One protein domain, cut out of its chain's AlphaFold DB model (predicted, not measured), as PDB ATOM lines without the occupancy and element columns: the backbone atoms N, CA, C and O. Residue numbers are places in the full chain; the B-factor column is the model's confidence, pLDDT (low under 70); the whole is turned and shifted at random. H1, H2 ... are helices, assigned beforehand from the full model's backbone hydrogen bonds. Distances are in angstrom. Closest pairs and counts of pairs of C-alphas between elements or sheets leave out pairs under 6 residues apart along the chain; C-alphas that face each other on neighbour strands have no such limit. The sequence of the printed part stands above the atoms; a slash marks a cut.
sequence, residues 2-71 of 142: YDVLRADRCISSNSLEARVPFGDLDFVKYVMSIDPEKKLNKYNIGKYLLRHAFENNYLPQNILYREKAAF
ATOM      1  N   TYR A   2     238.394 180.594 211.238       82.12
ATOM      2  CA  TYR A   2     238.178 179.198 211.649       82.12
ATOM      3  C   TYR A   2     236.793 178.641 211.268       82.12
ATOM      4  O   TYR A   2     236.639 178.045 210.205       82.12
ATOM      5  N   ASP A   3     235.759 178.874 212.081       86.00
ATOM      6  CA  ASP A   3     234.460 178.191 211.952       86.00
ATOM      7  C   ASP A   3     233.782 178.359 210.587       86.00
ATOM      8  O   ASP A   3     233.211 177.407 210.061       86.00
ATOM      9  N   VAL A   4     233.894 179.548 209.987       89.81
ATOM     10  CA  VAL A   4     233.302 179.841 208.673       89.81
ATOM     11  C   VAL A   4     234.004 179.073 207.551       89.81
ATOM     12  O   VAL A   4     233.327 178.584 206.656       89.81
ATOM     13  N   LEU A   5     235.332 178.897 207.612       90.88
ATOM     14  CA  LEU A   5     236.072 178.136 206.597       90.88
ATOM     15  C   LEU A   5     235.637 176.668 206.594       90.88
ATOM     16  O   LEU A   5     235.403 176.098 205.531       90.88
ATOM     17  N   ARG A   6     235.487 176.072 207.785       90.62
ATOM     18  CA  ARG A   6     234.984 174.701 207.944       90.62
ATOM     19  C   ARG A   6     233.542 174.577 207.453       90.62
ATOM     20  O   ARG A   6     233.251 173.667 206.685       90.62
ATOM     21  N   ALA A   7     232.656 175.477 207.884       91.75
ATOM     22  CA  ALA A   7     231.253 175.459 207.474       91.75
ATOM     23  C   ALA A   7     231.102 175.553 205.948       91.75
ATOM     24  O   ALA A   7     230.339 174.794 205.362       91.75
ATOM     25  N   ASP A   8     231.873 176.428 205.305       93.88
ATOM     26  CA  ASP A   8     231.840 176.633 203.861       93.88
ATOM     27  C   ASP A   8     232.457 175.449 203.092       93.88
ATOM     28  O   ASP A   8     231.791 174.816 202.273       93.88
ATOM     29  N   ARG A   9     233.712 175.072 203.377       93.88
ATOM     30  CA  ARG A   9     234.454 174.064 202.589       93.88
ATOM     31  C   ARG A   9     233.956 172.631 202.783       93.88
ATOM     32  O   ARG A   9     233.949 171.874 201.817       93.88
ATOM     33  N   CYS A  10     233.533 172.244 203.988       93.50
ATOM     34  CA  CYS A  10     233.057 170.875 204.239       93.50
ATOM     35  C   CYS A  10     231.680 170.598 203.620       93.50
ATOM     36  O   CYS A  10     231.365 169.452 203.312       93.50
ATOM     37  N   ILE A  11     230.852 171.633 203.468       94.38
ATOM     38  CA  ILE A  11     229.493 171.505 202.936       94.38
ATOM     39  C   ILE A  11     229.511 171.699 201.411       94.38
ATOM     40  O   ILE A  11     228.943 170.883 200.684       94.38
ATOM     41  N   SER A  12     230.251 172.696 200.907       95.88
ATOM     42  CA  SER A  12     230.380 172.954 199.461       95.88
ATOM     43  C   SER A  12     231.055 171.822 198.685       95.88
ATOM     44  O   SER A  12     230.735 171.625 197.513       95.88
ATOM     45  N   SER A  13     231.905 171.007 199.325       95.81
ATOM     46  CA  SER A  13     232.464 169.791 198.710       95.81
ATOM     47  C   SER A  13     231.399 168.760 198.318       95.81
ATOM     48  O   SER A  13     231.661 167.894 197.488       95.81
ATOM     49  N   ASN A  14     230.191 168.884 198.872       96.62
ATOM     50  CA  ASN A  14     229.030 168.055 198.572       96.62
ATOM     51  C   ASN A  14     227.952 168.822 197.782       96.62
ATOM     52  O   ASN A  14     226.798 168.409 197.765       96.62
ATOM     53  N   SER A  15     228.307 169.937 197.124       96.75
ATOM     54  CA  SER A  15     227.374 170.801 196.375       96.75
ATOM     55  C   SER A  15     226.206 171.340 197.215       96.75
ATOM     56  O   SER A  15     225.106 171.551 196.710       96.75
ATOM     57  N   LEU A  16     226.445 171.559 198.509       96.50
ATOM     58  CA  LEU A  16     225.471 172.117 199.443       96.50
ATOM     59  C   LEU A  16     225.841 173.565 199.808       96.50
ATOM     60  O   LEU A  16     227.018 173.918 199.885       96.50
ATOM     61  N   GLU A  17     224.829 174.393 200.072       95.38
ATOM     62  CA  GLU A  17     224.983 175.788 200.508       95.38
ATOM     63  C   GLU A  17     224.670 175.909 202.005       95.38
ATOM     64  O   GLU A  17     223.562 175.604 202.453       95.38
ATOM     65  N   ALA A  18     225.637 176.388 202.789       92.81
ATOM     66  CA  ALA A  18     225.429 176.687 204.199       92.81
ATOM     67  C   ALA A  18     224.905 178.118 204.380       92.81
ATOM     68  O   ALA A  18     225.520 179.077 203.914       92.81
ATOM     69  N   ARG A  19     223.812 178.282 205.134       95.00
ATOM     70  CA  ARG A  19     223.332 179.598 205.586       95.00
ATOM     71  C   ARG A  19     223.564 179.757 207.079       95.00
ATOM     72  O   ARG A  19     223.236 178.869 207.862       95.00
ATOM     73  N   VAL A  20     224.103 180.910 207.472       94.00
ATOM     74  CA  VAL A  20     224.463 181.230 208.861       94.00
ATOM     75  C   VAL A  20     223.700 182.470 209.343       94.00
ATOM     76  O   VAL A  20     224.254 183.564 209.325       94.00
ATOM     77  N   PRO A  21     222.438 182.341 209.805       95.25
ATOM     78  CA  PRO A  21     221.614 183.490 210.202       95.25
ATOM     79  C   PRO A  21     222.245 184.382 211.281       95.25
ATOM     80  O   PRO A  21     222.076 185.592 211.265       95.25
ATOM     81  N   PHE A  22     223.041 183.806 212.189       94.94
ATOM     82  CA  PHE A  22     223.786 184.569 213.201       94.94
ATOM     83  C   PHE A  22     224.919 185.438 212.622       94.94
ATOM     84  O   PHE A  22     225.456 186.279 213.339       94.94
ATOM     85  N   GLY A  23     225.304 185.219 211.362       93.44
ATOM     86  CA  GLY A  23     226.264 186.034 210.616       93.44
ATOM     87  C   GLY A  23     225.618 187.127 209.761       93.44
ATOM     88  O   GLY A  23     226.338 187.802 209.030       93.44
ATOM     89  N   ASP A  24     224.293 187.299 209.828       97.31
ATOM     90  CA  ASP A  24     223.601 188.397 209.154       97.31
ATOM     91  C   ASP A  24     224.101 189.766 209.649       97.31
ATOM     92  O   ASP A  24     224.332 189.971 210.845       97.31
ATOM     93  N   LEU A  25     224.272 190.715 208.724       97.31
ATOM     94  CA  LEU A  25     224.877 192.011 209.033       97.31
ATOM     95  C   LEU A  25     224.012 192.844 209.977       97.31
ATOM     96  O   LEU A  25     224.554 193.517 210.856       97.31
ATOM     97  N   ASP A  26     222.693 192.815 209.816       98.19
ATOM     98  CA  ASP A  26     221.793 193.626 210.630       98.19
ATOM     99  C   ASP A  26     221.602 193.004 212.012       98.19
ATOM    100  O   ASP A  26     221.650 193.716 213.021       98.19
ATOM    101  N   PHE A  27     221.540 191.673 212.088       96.94
ATOM    102  CA  PHE A  27     221.596 190.948 213.353       96.94
ATOM    103  C   PHE A  27     222.886 191.249 214.133       96.94
ATOM    104  O   PHE A  27     222.830 191.584 215.319       96.94
ATOM    105  N   VAL A  28     224.053 191.186 213.480       96.50
ATOM    106  CA  VAL A  28     225.342 191.481 214.124       96.50
ATOM    107  C   VAL A  28     225.393 192.930 214.604       96.50
ATOM    108  O   VAL A  28     225.742 193.162 215.761       96.50
ATOM    109  N   LYS A  29     225.001 193.910 213.777       97.94
ATOM    110  CA  LYS A  29     224.943 195.325 214.192       97.94
ATOM    111  C   LYS A  29     224.064 195.510 215.426       97.94
ATOM    112  O   LYS A  29     224.481 196.174 216.376       97.94
ATOM    113  N   TYR A  30     222.886 194.887 215.442       97.06
ATOM    114  CA  TYR A  30     221.988 194.936 216.590       97.06
ATOM    115  C   TYR A  30     222.650 194.355 217.847       97.06
ATOM    116  O   TYR A  30     222.766 195.051 218.854       97.06
ATOM    117  N   VAL A  31     223.178 193.129 217.791       95.88
ATOM    118  CA  VAL A  31     223.836 192.477 218.941       95.88
ATOM    119  C   VAL A  31     225.062 193.253 219.443       95.88
ATOM    120  O   VAL A  31     225.343 193.284 220.649       95.88
ATOM    121  N   MET A  32     225.801 193.898 218.539       96.06
ATOM    122  CA  MET A  32     226.957 194.725 218.885       96.06
ATOM    123  C   MET A  32     226.556 196.035 219.571       96.06
ATOM    124  O   MET A  32     227.298 196.492 220.435       96.06
ATOM    125  N   SER A  33     225.375 196.583 219.262       97.31
ATOM    126  CA  SER A  33     224.822 197.778 219.922       97.31
ATOM    127  C   SER A  33     224.336 197.532 221.357       97.31
ATOM    128  O   SER A  33     224.237 198.472 222.145       97.31
ATOM    129  N   ILE A  34     224.054 196.276 221.724       96.69
ATOM    130  CA  ILE A  34     223.640 195.912 223.084       96.69
ATOM    131  C   ILE A  34     224.794 196.155 224.060       96.69
ATOM    132  O   ILE A  34     225.904 195.652 223.850       96.69
ATOM    133  N   ASP A  35     224.476 196.843 225.160       96.56
ATOM    134  CA  ASP A  35     225.363 197.076 226.301       96.56
ATOM    135  C   ASP A  35     226.138 195.793 226.686       96.56
ATOM    136  O   ASP A  35     225.514 194.775 227.024       96.56
ATOM    137  N   PRO A  36     227.486 195.808 226.622       94.75
ATOM    138  CA  PRO A  36     228.325 194.676 227.004       94.75
ATOM    139  C   PRO A  36     228.007 194.103 228.387       94.75
ATOM    140  O   PRO A  36     228.034 192.882 228.546       94.75
ATOM    141  N   GLU A  37     227.606 194.939 229.350       94.69
ATOM    142  CA  GLU A  37     227.249 194.506 230.706       94.69
ATOM    143  C   GLU A  37     226.073 193.526 230.744       94.69
ATOM    144  O   GLU A  37     225.960 192.717 231.671       94.69
ATOM    145  N   LYS A  38     225.197 193.562 229.735       92.69
ATOM    146  CA  LYS A  38     224.071 192.625 229.592       92.69
ATOM    147  C   LYS A  38     224.480 191.298 228.950       92.69
ATOM    148  O   LYS A  38     223.733 190.325 229.033       92.69
ATOM    149  N   LYS A  39     225.640 191.253 228.290       92.69
ATOM    150  CA  LYS A  39     226.176 190.056 227.619       92.69
ATOM    151  C   LYS A  39     227.083 189.227 228.533       92.69
ATOM    152  O   LYS A  39     227.322 188.056 228.235       92.69
ATOM    153  N   LEU A  40     227.565 189.808 229.635       92.81
ATOM    154  CA  LEU A  40     228.345 189.102 230.649       92.81
ATOM    155  C   LEU A  40     227.519 188.005 231.332       92.81
ATOM    156  O   LEU A  40     226.314 188.137 231.549       92.81
ATOM    157  N   ASN A  41     228.185 186.907 231.691       90.19
ATOM    158  CA  ASN A  41     227.539 185.780 232.350       90.19
ATOM    159  C   ASN A  41     227.258 186.094 233.831       90.19
ATOM    160  O   ASN A  41     228.071 185.783 234.694       90.19
ATOM    161  N   LYS A  42     226.107 186.714 234.113       90.88
ATOM    162  CA  LYS A  42     225.646 187.046 235.476       90.88
ATOM    163  C   LYS A  42     224.800 185.946 236.129       90.88
ATOM    164  O   LYS A  42     224.600 185.961 237.336       90.88
ATOM    165  N   TYR A  43     224.320 184.990 235.336       89.00
ATOM    166  CA  TYR A  43     223.343 183.975 235.752       89.00
ATOM    167  C   TYR A  43     223.929 182.556 235.756       89.00
ATOM    168  O   TYR A  43     223.183 181.582 235.753       89.00
ATOM    169  N   ASN A  44     225.261 182.434 235.691       89.44
ATOM    170  CA  ASN A  44     225.980 181.166 235.528       89.44
ATOM    171  C   ASN A  44     225.500 180.319 234.335       89.44
ATOM    172  O   ASN A  44     225.687 179.109 234.302       89.44
ATOM    173  N   ILE A  45     224.948 180.965 233.305       88.88
ATOM    174  CA  ILE A  45     224.526 180.325 232.064       88.88
ATOM    175  C   ILE A  45     224.984 181.142 230.856       88.88
ATOM    176  O   ILE A  45     224.656 182.315 230.666       88.88
ATOM    177  N   GLY A  46     225.763 180.490 229.991       88.88
ATOM    178  CA  GLY A  46     226.244 181.107 228.762       88.88
ATOM    179  C   GLY A  46     225.092 181.488 227.830       88.88
ATOM    180  O   GLY A  46     224.126 180.734 227.681       88.88
ATOM    181  N   LYS A  47     225.234 182.632 227.151       91.06
ATOM    182  CA  LYS A  47     224.260 183.159 226.178       91.06
ATOM    183  C   LYS A  47     222.865 183.416 226.778       91.06
ATOM    184  O   LYS A  47     221.874 183.266 226.071       91.06
ATOM    185  N   TYR A  48     222.781 183.812 228.052       93.06
ATOM    186  CA  TYR A  48     221.509 184.059 228.750       93.06
ATOM    187  C   TYR A  48     220.537 184.952 227.962       93.06
ATOM    188  O   TYR A  48     219.410 184.542 227.723       93.06
ATOM    189  N   LEU A  49     220.985 186.119 227.484       93.94
ATOM    190  CA  LEU A  49     220.127 187.051 226.740       93.94
ATOM    191  C   LEU A  49     219.507 186.417 225.485       93.94
ATOM    192  O   LEU A  49     218.347 186.665 225.174       93.94
ATOM    193  N   LEU A  50     220.272 185.567 224.788       93.56
ATOM    194  CA  LEU A  50     219.765 184.817 223.644       93.56
ATOM    195  C   LEU A  50     218.702 183.815 224.092       93.56
ATOM    196  O   LEU A  50     217.644 183.765 223.490       93.56
ATOM    197  N   ARG A  51     218.950 183.044 225.154       93.69
ATOM    198  CA  ARG A  51     217.977 182.064 225.670       93.69
ATOM    199  C   ARG A  51     216.677 182.748 226.093       93.69
ATOM    200  O   ARG A  51     215.608 182.327 225.672       93.69
ATOM    201  N   HIS A  52     216.786 183.848 226.832       92.94
ATOM    202  CA  HIS A  52     215.638 184.620 227.298       92.94
ATOM    203  C   HIS A  52     214.783 185.147 226.129       92.94
ATOM    204  O   HIS A  52     213.560 185.057 226.170       92.94
ATOM    205  N   ALA A  53     215.406 185.599 225.033       93.25
ATOM    206  CA  ALA A  53     214.685 186.060 223.842       93.25
ATOM    207  C   ALA A  53     213.809 184.978 223.164       93.25
ATOM    208  O   ALA A  53     212.913 185.323 222.395       93.25
ATOM    209  N   PHE A  54     214.041 183.689 223.445       94.56
ATOM    210  CA  PHE A  54     213.315 182.555 222.857       94.56
ATOM    211  C   PHE A  54     212.387 181.817 223.846       94.56
ATOM    212  O   PHE A  54     211.877 180.749 223.511       94.56
ATOM    213  N   GLU A  55     212.099 182.380 225.027       91.94
ATOM    214  CA  GLU A  55     211.212 181.763 226.039       91.94
ATOM    215  C   GLU A  55     209.744 181.609 225.616       91.94
ATOM    216  O   GLU A  55     208.990 180.889 226.264       91.94
ATOM    217  N   ASN A  56     209.329 182.220 224.504       89.62
ATOM    218  CA  ASN A  56     207.958 182.164 223.983       89.62
ATOM    219  C   ASN A  56     207.609 180.809 223.323       89.62
ATOM    220  O   ASN A  56     207.037 180.774 222.237       89.62
ATOM    221  N   ASN A  57     207.964 179.691 223.965       86.25
ATOM    222  CA  ASN A  57     207.693 178.313 223.536       86.25
ATOM    223  C   ASN A  57     208.252 177.928 222.151       86.25
ATOM    224  O   ASN A  57     207.730 177.025 221.501       86.25
ATOM    225  N   TYR A  58     209.345 178.559 221.707       93.00
ATOM    226  CA  TYR A  58     210.051 178.145 220.485       93.00
ATOM    227  C   TYR A  58     210.783 176.804 220.646       93.00
ATOM    228  O   TYR A  58     210.980 176.086 219.667       93.00
ATOM    229  N   LEU A  59     211.217 176.474 221.869       93.38
ATOM    230  CA  LEU A  59     211.946 175.251 222.206       93.38
ATOM    231  C   LEU A  59     211.475 174.703 223.563       93.38
ATOM    232  O   LEU A  59     211.106 175.491 224.435       93.38
ATOM    233  N   PRO A  60     211.556 173.379 223.794       94.25
ATOM    234  CA  PRO A  60     211.378 172.805 225.123       94.25
ATOM    235  C   PRO A  60     212.344 173.418 226.145       94.25
ATOM    236  O   PRO A  60     213.526 173.618 225.847       94.25
ATOM    237  N   GLN A  61     211.868 173.663 227.369       91.62
ATOM    238  CA  GLN A  61     212.637 174.358 228.411       91.62
ATOM    239  C   GLN A  61     213.984 173.683 228.715       91.62
ATOM    240  O   GLN A  61     215.003 174.354 228.888       91.62
ATOM    241  N   ASN A  62     214.014 172.348 228.716       92.12
ATOM    242  CA  ASN A  62     215.229 171.562 228.935       92.12
ATOM    243  C   ASN A  62     216.275 171.737 227.818       92.12
ATOM    244  O   ASN A  62     217.465 171.594 228.081       92.12
ATOM    245  N   ILE A  63     215.861 172.060 226.589       91.81
ATOM    246  CA  ILE A  63     216.765 172.387 225.478       91.81
ATOM    247  C   ILE A  63     217.192 173.852 225.558       91.81
ATOM    248  O   ILE A  63     218.383 174.149 225.436       91.81
ATOM    249  N   LEU A  64     216.241 174.757 225.812       93.25
ATOM    250  CA  LEU A  64     216.486 176.197 225.886       93.25
ATOM    251  C   LEU A  64     217.512 176.556 226.963       93.25
ATOM    252  O   LEU A  64     218.337 177.443 226.747       93.25
ATOM    253  N   TYR A  65     217.511 175.829 228.080       92.00
ATOM    254  CA  TYR A  65     218.403 176.040 229.220       92.00
ATOM    255  C   TYR A  65     219.480 174.961 229.378       92.00
ATOM    256  O   TYR A  65     220.185 174.935 230.382       92.00
ATOM    257  N   ARG A  66     219.674 174.109 228.362       91.44
ATOM    258  CA  ARG A  66     220.720 173.079 228.380       91.44
ATOM    259  C   ARG A  66     222.109 173.692 228.548       91.44
ATOM    260  O   ARG A  66     222.457 174.670 227.863       91.44
ATOM    261  N   GLU A  67     222.916 173.073 229.403       84.19
ATOM    262  CA  GLU A  67     224.324 173.414 229.557       84.19
ATOM    263  C   GLU A  67     225.116 173.137 228.275       84.19
ATOM    264  O   GLU A  67     224.767 172.295 227.438       84.19
ATOM    265  N   LYS A  68     226.187 173.909 228.087       78.88
ATOM    266  CA  LYS A  68     227.074 173.740 226.942       78.88
ATOM    267  C   LYS A  68     227.916 172.483 227.168       78.88
ATOM    268  O   LYS A  68     228.846 172.524 227.958       78.88
ATOM    269  N   ALA A  69     227.636 171.428 226.414       70.31
ATOM    270  CA  ALA A  69     228.591 170.343 226.192       70.31
ATOM    271  C   ALA A  69     229.579 170.764 225.090       70.31
ATOM    272  O   ALA A  69     229.166 171.421 224.121       70.31
ATOM    273  N   ALA A  70     230.866 170.441 225.225       62.22
ATOM    274  CA  ALA A  70     231.790 170.619 224.112       62.22
ATOM    275  C   ALA A  70     231.411 169.646 222.981       62.22
ATOM    276  O   ALA A  70     230.831 168.592 223.223       62.22
ATOM    277  N   PHE A  71     231.708 169.998 221.726       57.75
ATOM    278  CA  PHE A  71     231.426 169.103 220.594       57.75
ATOM    279  C   PHE A  71     232.149 167.756 220.728       57.75
ATOM    280  O   PHE A  71     231.612 166.755 220.273       57.75
TER     281      PHE A  71
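This is residues 2 to 71 of the 142 residues of a protein of uncultured Clostridium sp (UniProt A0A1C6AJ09). H1, the longest helix, lies at one end of a loose, open arc of short helices; a long link leads to H2, and H3, H4 and H5 curve round the other end. The printed part has 70 residues with five named helices, H1 to H5 in chain order, and no named strand: all helix, with 33 residues in named elements, under half. It is loose, radius of gyration of the C-alphas 15.2 A, spanning 40 by 29 by 23 A.

Find C-alpha 3 at (234.460, 178.191, 211.952); from there H1, residues 3 to 12, runs 14.1 A. H2 is residues 25 to 33, 12.3 A; H3 36 to 39; H4 48 to 53; H5 61 to 64, ending at C-alpha 64, (216.486, 176.197, 225.886).

H1 and H2 touch no helix. H3 and H4 only just touch, with 3 pairs of C-alphas within 8 A, the closest Lys 39 and Leu 49, 6.8 A. H4 and H5 are close but not clearly touching; their closest C-alphas, Arg 51 and Leu 64, are 6.1 A apart. Every O i to N i+4 pair is within hydrogen-bond range in H2 and H4, 5 of 6 in H1; H3 and H5 are too short.

The farthest C-alphas, Ser 15 and Lys 42, are 42.4 A apart. The printed part has no cut; H1 to H2 is the long link. Residues 70 to 71 are under pLDDT 70.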